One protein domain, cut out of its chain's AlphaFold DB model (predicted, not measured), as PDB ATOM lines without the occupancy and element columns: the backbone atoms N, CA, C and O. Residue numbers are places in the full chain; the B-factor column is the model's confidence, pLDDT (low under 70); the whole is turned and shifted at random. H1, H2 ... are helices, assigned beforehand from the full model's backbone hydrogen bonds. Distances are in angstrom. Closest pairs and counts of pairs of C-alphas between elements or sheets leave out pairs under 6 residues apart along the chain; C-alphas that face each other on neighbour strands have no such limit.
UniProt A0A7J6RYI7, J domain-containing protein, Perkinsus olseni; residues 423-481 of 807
ATOM      1  N   ASN A 423      58.882   3.939  -8.767       95.62
ATOM      2  CA  ASN A 423      59.644   2.686  -8.760       95.62
ATOM      3  C   ASN A 423      59.375   1.849  -7.500       95.62
ATOM      4  O   ASN A 423      59.357   0.620  -7.574       95.62
ATOM      5  N   ASP A 424      59.124   2.504  -6.367       96.75
ATOM      6  CA  ASP A 424      58.804   1.864  -5.092       96.75
ATOM      7  C   ASP A 424      57.365   1.319  -5.158       96.75
ATOM      8  O   ASP A 424      57.139   0.142  -4.880       96.75
ATOM      9  N   VAL A 425      56.423   2.121  -5.684       96.88
ATOM     10  CA  VAL A 425      55.034   1.725  -6.020       96.88
ATOM     11  C   VAL A 425      55.008   0.496  -6.936       96.88
ATOM     12  O   VAL A 425      54.358  -0.504  -6.624       96.88
ATOM     13  N   LYS A 426      55.781   0.515  -8.030       96.00
ATOM     14  CA  LYS A 426      55.916  -0.618  -8.964       96.00
ATOM     15  C   LYS A 426      56.605  -1.836  -8.354       96.00
ATOM     16  O   LYS A 426      56.451  -2.933  -8.882       96.00
ATOM     17  N   THR A 427      57.383  -1.686  -7.286       96.94
ATOM     18  CA  THR A 427      58.047  -2.815  -6.614       96.94
ATOM     19  C   THR A 427      57.106  -3.451  -5.603       96.94
ATOM     20  O   THR A 427      56.730  -4.605  -5.799       96.94
ATOM     21  N   ALA A 428      56.572  -2.664  -4.667       97.19
ATOM     22  CA  ALA A 428      55.567  -3.114  -3.708       97.19
ATOM     23  C   ALA A 428      54.362  -3.791  -4.384       97.19
ATOM     24  O   ALA A 428      53.926  -4.851  -3.937       97.19
ATOM     25  N   PHE A 429      53.865  -3.253  -5.507       97.25
ATOM     26  CA  PHE A 429      52.801  -3.908  -6.273       97.25
ATOM     27  C   PHE A 429      53.209  -5.286  -6.816       97.25
ATOM     28  O   PHE A 429      52.429  -6.225  -6.697       97.25
ATOM     29  N   ARG A 430      54.413  -5.445  -7.386       95.75
ATOM     30  CA  ARG A 430      54.877  -6.742  -7.923       95.75
ATOM     31  C   ARG A 430      55.009  -7.798  -6.829       95.75
ATOM     32  O   ARG A 430      54.668  -8.959  -7.066       95.75
ATOM     33  N   ASP A 431      55.474  -7.404  -5.650       95.69
ATOM     34  CA  ASP A 431      55.707  -8.321  -4.536       95.69
ATOM     35  C   ASP A 431      54.391  -8.682  -3.824       95.69
ATOM     36  O   ASP A 431      54.104  -9.862  -3.608       95.69
ATOM     37  N   LEU A 432      53.506  -7.706  -3.592       95.88
ATOM     38  CA  LEU A 432      52.160  -7.951  -3.064       95.88
ATOM     39  C   LEU A 432      51.277  -8.729  -4.052       95.88
ATOM     40  O   LEU A 432      50.562  -9.640  -3.638       95.88
ATOM     41  N   ALA A 433      51.354  -8.456  -5.357       94.81
ATOM     42  CA  ALA A 433      50.668  -9.254  -6.373       94.81
ATOM     43  C   ALA A 433      51.171 -10.707  -6.379       94.81
ATOM     44  O   ALA A 433      50.363 -11.631  -6.459       94.81
ATOM     45  N   ARG A 434      52.486 -10.932  -6.225       93.06
ATOM     46  CA  ARG A 434      53.093 -12.274  -6.127       93.06
ATOM     47  C   ARG A 434      52.620 -13.061  -4.897       93.06
ATOM     48  O   ARG A 434      52.637 -14.295  -4.961       93.06
ATOM     49  N   LEU A 435      52.242 -12.380  -3.815       92.06
ATOM     50  CA  LEU A 435      51.709 -12.969  -2.584       92.06
ATOM     51  C   LEU A 435      50.200 -13.251  -2.685       92.06
ATOM     52  O   LEU A 435      49.754 -14.362  -2.399       92.06
ATOM     53  N   TRP A 436      49.416 -12.267  -3.133       93.31
ATOM     54  CA  TRP A 436      47.950 -12.290  -3.064       93.31
ATOM     55  C   TRP A 436      47.237 -12.843  -4.314       93.31
ATOM     56  O   TRP A 436      46.012 -12.958  -4.296       93.31
ATOM     57  N   HIS A 437      47.960 -13.215  -5.380       90.50
ATOM     58  CA  HIS A 437      47.357 -13.736  -6.620       90.50
ATOM     59  C   HIS A 437      46.419 -14.939  -6.370       90.50
ATOM     60  O   HIS A 437      46.801 -15.848  -5.618       90.50
ATOM     61  N   PRO A 438      45.238 -15.012  -7.020       89.44
ATOM     62  CA  PRO A 438      44.310 -16.132  -6.850       89.44
ATOM     63  C   PRO A 438      44.938 -17.486  -7.208       89.44
ATOM     64  O   PRO A 438      44.834 -18.411  -6.410       89.44
ATOM     65  N   ASP A 439      45.665 -17.597  -8.325       89.31
ATOM     66  CA  ASP A 439      46.248 -18.866  -8.806       89.31
ATOM     67  C   ASP A 439      47.127 -19.576  -7.767       89.31
ATOM     68  O   ASP A 439      47.115 -20.800  -7.666       89.31
ATOM     69  N   LYS A 440      47.879 -18.812  -6.962       88.81
ATOM     70  CA  LYS A 440      48.702 -19.375  -5.882       88.81
ATOM     71  C   LYS A 440      47.883 -19.768  -4.662       88.81
ATOM     72  O   LYS A 440      48.221 -20.738  -3.996       88.81
ATOM     73  N   ASN A 441      46.836 -19.007  -4.356       89.50
ATOM     74  CA  ASN A 441      46.037 -19.158  -3.142       89.50
ATOM     75  C   ASN A 441      44.800 -20.055  -3.338       89.50
ATOM     76  O   ASN A 441      44.123 -20.364  -2.365       89.50
ATOM     77  N   GLY A 442      44.523 -20.530  -4.557       85.31
ATOM     78  CA  GLY A 442      43.365 -21.370  -4.893       85.31
ATOM     79  C   GLY A 442      43.318 -22.760  -4.242       85.31
ATOM     80  O   GLY A 442      42.347 -23.481  -4.445       85.31
ATOM     81  N   HIS A 443      44.340 -23.138  -3.468       86.50
ATOM     82  CA  HIS A 443      44.367 -24.352  -2.642       86.50
ATOM     83  C   HIS A 443      43.918 -24.115  -1.183       86.50
ATOM     84  O   HIS A 443      43.794 -25.074  -0.424       86.50
ATOM     85  N   ARG A 444      43.726 -22.850  -0.779       89.06
ATOM     86  CA  ARG A 444      43.284 -22.444   0.564       89.06
ATOM     87  C   ARG A 444      41.777 -22.664   0.755       89.06
ATOM     88  O   ARG A 444      41.066 -23.047  -0.174       89.06
ATOM     89  N   THR A 445      41.261 -22.391   1.951       89.81
ATOM     90  CA  THR A 445      39.814 -22.454   2.207       89.81
ATOM     91  C   THR A 445      39.015 -21.390   1.452       89.81
ATOM     92  O   THR A 445      39.521 -20.354   1.018       89.81
ATOM     93  N   THR A 446      37.709 -21.628   1.324       91.06
ATOM     94  CA  THR A 446      36.765 -20.769   0.596       91.06
ATOM     95  C   THR A 446      36.747 -19.313   1.083       91.06
ATOM     96  O   THR A 446      36.510 -18.412   0.278       91.06
ATOM     97  N   ASP A 447      36.986 -19.054   2.373       92.00
ATOM     98  CA  ASP A 447      37.018 -17.693   2.928       92.00
ATOM     99  C   ASP A 447      38.406 -17.045   2.831       92.00
ATOM    100  O   ASP A 447      38.493 -15.853   2.528       92.00
ATOM    101  N   GLU A 448      39.488 -17.818   2.961       90.81
ATOM    102  CA  GLU A 448      40.834 -17.357   2.611       90.81
ATOM    103  C   GLU A 448      40.919 -16.923   1.143       90.81
ATOM    104  O   GLU A 448      41.421 -15.839   0.863       90.81
ATOM    105  N   ILE A 449      40.373 -17.707   0.206       91.62
ATOM    106  CA  ILE A 449      40.355 -17.364  -1.226       91.62
ATOM    107  C   ILE A 449      39.616 -16.034  -1.459       91.62
ATOM    108  O   ILE A 449      40.114 -15.173  -2.190       91.62
ATOM    109  N   LYS A 450      38.468 -15.812  -0.795       91.50
ATOM    110  CA  LYS A 450      37.744 -14.524  -0.842       91.50
ATOM    111  C   LYS A 450      38.595 -13.380  -0.286       91.50
ATOM    112  O   LYS A 450      38.664 -12.326  -0.917       91.50
ATOM    113  N   ARG A 451      39.256 -13.580   0.863       91.56
ATOM    114  CA  ARG A 451      40.164 -12.599   1.483       91.56
ATOM    115  C   ARG A 451      41.333 -12.264   0.557       91.56
ATOM    116  O   ARG A 451      41.636 -11.085   0.395       91.56
ATOM    117  N   CYS A 452      41.946 -13.260  -0.083       92.00
ATOM    118  CA  CYS A 452      43.032 -13.052  -1.038       92.00
ATOM    119  C   CYS A 452      42.566 -12.255  -2.258       92.00
ATOM    120  O   CYS A 452      43.198 -11.264  -2.607       92.00
ATOM    121  N   HIS A 453      41.426 -12.618  -2.853       91.19
ATOM    122  CA  HIS A 453      40.852 -11.888  -3.986       91.19
ATOM    123  C   HIS A 453      40.500 -10.431  -3.628       91.19
ATOM    124  O   HIS A 453      40.813  -9.512  -4.385       91.19
ATOM    125  N   ALA A 454      39.917 -10.196  -2.448       92.06
ATOM    126  CA  ALA A 454      39.587  -8.854  -1.968       92.06
ATOM    127  C   ALA A 454      40.834  -7.996  -1.671       92.06
ATOM    128  O   ALA A 454      40.855  -6.810  -2.007       92.06
ATOM    129  N   TRP A 455      41.897  -8.580  -1.102       91.75
ATOM    130  CA  TRP A 455      43.186  -7.893  -0.956       91.75
ATOM    131  C   TRP A 455      43.835  -7.606  -2.306       91.75
ATOM    132  O   TRP A 455      44.260  -6.478  -2.533       91.75
ATOM    133  N   PHE A 456      43.857  -8.574  -3.222       94.62
ATOM    134  CA  PHE A 456      44.409  -8.405  -4.565       94.62
ATOM    135  C   PHE A 456      43.709  -7.267  -5.327       94.62
ATOM    136  O   PHE A 456      44.385  -6.411  -5.891       94.62
ATOM    137  N   HIS A 457      42.378  -7.166  -5.240       93.44
ATOM    138  CA  HIS A 457      41.623  -6.037  -5.796       93.44
ATOM    139  C   HIS A 457      41.958  -4.700  -5.103       93.44
ATOM    140  O   HIS A 457      42.113  -3.681  -5.780       93.44
ATOM    141  N   ARG A 458      42.103  -4.662  -3.767       93.56
ATOM    142  CA  ARG A 458      42.559  -3.454  -3.042       93.56
ATOM    143  C   ARG A 458      43.969  -3.024  -3.481       93.56
ATOM    144  O   ARG A 458      44.222  -1.830  -3.628       93.56
ATOM    145  N   ILE A 459      44.866  -3.982  -3.714       95.62
ATOM    146  CA  ILE A 459      46.244  -3.768  -4.180       95.62
ATOM    147  C   ILE A 459      46.262  -3.252  -5.626       95.62
ATOM    148  O   ILE A 459      46.974  -2.293  -5.910       95.62
ATOM    149  N   GLN A 460      45.450  -3.825  -6.522       96.12
ATOM    150  CA  GLN A 460      45.297  -3.353  -7.903       96.12
ATOM    151  C   GLN A 460      44.775  -1.913  -7.970       96.12
ATOM    152  O   GLN A 460      45.367  -1.094  -8.666       96.12
ATOM    153  N   GLU A 461      43.721  -1.582  -7.219       95.44
ATOM    154  CA  GLU A 461      43.164  -0.222  -7.201       95.44
ATOM    155  C   GLU A 461      44.155   0.795  -6.615       95.44
ATOM    156  O   GLU A 461      44.335   1.883  -7.156       95.44
ATOM    157  N   SER A 462      44.881   0.411  -5.562       95.75
ATOM    158  CA  SER A 462      45.920   1.263  -4.968       95.75
ATOM    159  C   SER A 462      47.109   1.473  -5.907       95.75
ATOM    160  O   SER A 462      47.670   2.562  -5.954       95.75
ATOM    161  N   TYR A 463      47.475   0.461  -6.700       96.94
ATOM    162  CA  TYR A 463      48.487   0.602  -7.748       96.94
ATOM    163  C   TYR A 463      48.003   1.466  -8.919       96.94
ATOM    164  O   TYR A 463      48.799   2.236  -9.449       96.94
ATOM    165  N   ARG A 464      46.720   1.382  -9.299       96.38
ATOM    166  CA  ARG A 464      46.104   2.220 -10.343       96.38
ATOM    167  C   ARG A 464      46.251   3.704  -9.993       96.38
ATOM    168  O   ARG A 464      46.971   4.419 -10.687       96.38
ATOM    169  N   VAL A 465      45.684   4.105  -8.853       95.81
ATOM    170  CA  VAL A 465      45.672   5.499  -8.378       95.81
ATOM    171  C   VAL A 465      47.082   6.039  -8.124       95.81
ATOM    172  O   VAL A 465      47.352   7.195  -8.425       95.81
ATOM    173  N   LEU A 466      48.010   5.224  -7.605       96.19
ATOM    174  CA  LEU A 466      49.381   5.668  -7.310       96.19
ATOM    175  C   LEU A 466      50.359   5.582  -8.499       96.19
ATOM    176  O   LEU A 466      51.513   5.986  -8.347       96.19
ATOM    177  N   THR A 467      49.936   5.069  -9.662       96.44
ATOM    178  CA  THR A 467      50.776   5.011 -10.878       96.44
ATOM    179  C   THR A 467      50.456   6.121 -11.877       96.44
ATOM    180  O   THR A 467      51.357   6.538 -12.607       96.44
ATOM    181  N   ASP A 468      49.216   6.618 -11.921       94.69
ATOM    182  CA  ASP A 468      48.871   7.801 -12.714       94.69
ATOM    183  C   ASP A 468      49.255   9.086 -11.945       94.69
ATOM    184  O   ASP A 468      48.761   9.299 -10.835       94.69
ATOM    185  N   PRO A 469      50.117   9.972 -12.492       94.44
ATOM    186  CA  PRO A 469      50.516  11.203 -11.809       94.44
ATOM    187  C   PRO A 469      49.359  12.161 -11.485       94.44
ATOM    188  O   PRO A 469      49.483  12.961 -10.558       94.44
ATOM    189  N   ILE A 470      48.256  12.108 -12.238       95.19
ATOM    190  CA  ILE A 470      47.078  12.959 -12.045       95.19
ATOM    191  C   ILE A 470      46.201  12.379 -10.934       95.19
ATOM    192  O   ILE A 470      45.933  13.088  -9.963       95.19
ATOM    193  N   GLU A 471      45.822  11.095 -11.013       94.62
ATOM    194  CA  GLU A 471      45.028  10.452  -9.949       94.62
ATOM    195  C   GLU A 471      45.768  10.498  -8.605       94.62
ATOM    196  O   GLU A 471      45.172  10.834  -7.580       94.62
ATOM    197  N   ARG A 472      47.088  10.264  -8.615       95.50
ATOM    198  CA  ARG A 472      47.944  10.371  -7.430       95.50
ATOM    199  C   ARG A 472      47.944  11.782  -6.839       95.50
ATOM    200  O   ARG A 472      47.827  11.932  -5.625       95.50
ATOM    201  N   MET A 473      48.052  12.820  -7.672       94.06
ATOM    202  CA  MET A 473      48.025  14.211  -7.208       94.06
ATOM    203  C   MET A 473      46.659  14.584  -6.615       94.06
ATOM    204  O   MET A 473      46.603  15.216  -5.559       94.06
ATOM    205  N   GLU A 474      45.556  14.199  -7.261       93.56
ATOM    206  CA  GLU A 474      44.207  14.449  -6.741       93.56
ATOM    207  C   GLU A 474      43.961  13.702  -5.421       93.56
ATOM    208  O   GLU A 474      43.398  14.273  -4.480       93.56
ATOM    209  N   TYR A 475      44.470  12.473  -5.306       93.00
ATOM    210  CA  TYR A 475      44.439  11.682  -4.080       93.00
ATOM    211  C   TYR A 475      45.252  12.320  -2.940       93.00
ATOM    212  O   TYR A 475      44.722  12.521  -1.844       93.00
ATOM    213  N   ASP A 476      46.498  12.730  -3.197       92.81
ATOM    214  CA  ASP A 476      47.353  13.421  -2.222       92.81
ATOM    215  C   ASP A 476      46.718  14.742  -1.736       92.81
ATOM    216  O   ASP A 476      46.830  15.110  -0.560       92.81
ATOM    217  N   LEU A 477      46.023  15.466  -2.622       92.56
ATOM    218  CA  LEU A 477      45.273  16.680  -2.280       92.56
ATOM    219  C   LEU A 477      44.034  16.375  -1.423       92.56
ATOM    220  O   LEU A 477      43.771  17.098  -0.455       92.56
ATOM    221  N   LEU A 478      43.295  15.306  -1.730       89.69
ATOM    222  CA  LEU A 478      42.162  14.843  -0.924       89.69
ATOM    223  C   LEU A 478      42.613  14.417   0.481       89.69
ATOM    224  O   LEU A 478      42.018  14.851   1.469       89.69
ATOM    225  N   LEU A 479      43.700  13.647   0.578       87.69
ATOM    226  CA  LEU A 479      44.293  13.180   1.833       87.69
ATOM    227  C   LEU A 479      44.775  14.347   2.712       87.69
ATOM    228  O   LEU A 479      44.529  14.373   3.921       87.69
ATOM    229  N   ARG A 480      45.400  15.374   2.119       86.81
ATOM    230  CA  ARG A 480      45.739  16.625   2.830       86.81
ATOM    231  C   ARG A 480      44.490  17.353   3.331       86.81
ATOM    232  O   ARG A 480      44.497  17.902   4.430       86.81
ATOM    233  N   ARG A 481      43.402  17.356   2.556       87.00
ATOM    234  CA  ARG A 481      42.150  18.031   2.932       87.00
ATOM    235  C   ARG A 481      41.444  17.346   4.104       87.00
ATOM    236  O   ARG A 481      40.958  18.041   4.996       87.00
TER     237      ARG A 481
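What this domain is: This is residues 423 to 481 of the 807 residues of the protein "J domain-containing protein" of Perkinsus olseni (UniProt A0A7J6RYI7). Two long helices, H1 and H3, lie side by side and run opposite ways, joined at one end by a turn that holds the short H2. At the other end of H3 the last helix, H4, turns off sharply and makes a corner like an L. The printed part has 59 residues with four named helices, H1 to H4, and no named strand; it is all helix. It is loose, with a radius of gyration of the C-alphas of 13.8 A, and flat, spanning 41 by 23 by 13 A.

How they stand to each other: H1, residues 423 to 436, touches H3, residues 446 to 467, at a shallow tilt of 12 degrees, opposite ways; their closest C-alphas, of Trp 436 and Cys 452, are 5.4 A apart. H2, residues 438 to 441, touches H3 at its residues 448 to 453 alone, the closest C-alphas being those of Pro 438 and His 453, 6.2 A. H1 and H2 meet only through their link. H4, residues 469 to 481, touches H3 only at the corner, about perpendicular at 80 degrees, with C-alphas 466 and 472 closest at 4.9 A. H4 is apart from H1 and H2. In H3 and H4 every O i to N i+4 pair is within hydrogen-bond range, in H1 9 of 10; H2 is too short for such a pair.

Where its parts are: H1 begins at C-alpha 423 (59.644, 2.686, -8.760) and is 19.8 A long. H3 measures 31.5 A and H4 18.3 A, ending at C-alpha 481 (42.150, 18.031, 2.932).

The domain as a whole: The C-alphas farthest apart, of His 443 and Arg 481, are 42.8 A apart. The three links are tight, the printed part has no cut, and no printed residue is under 70 in pLDDT.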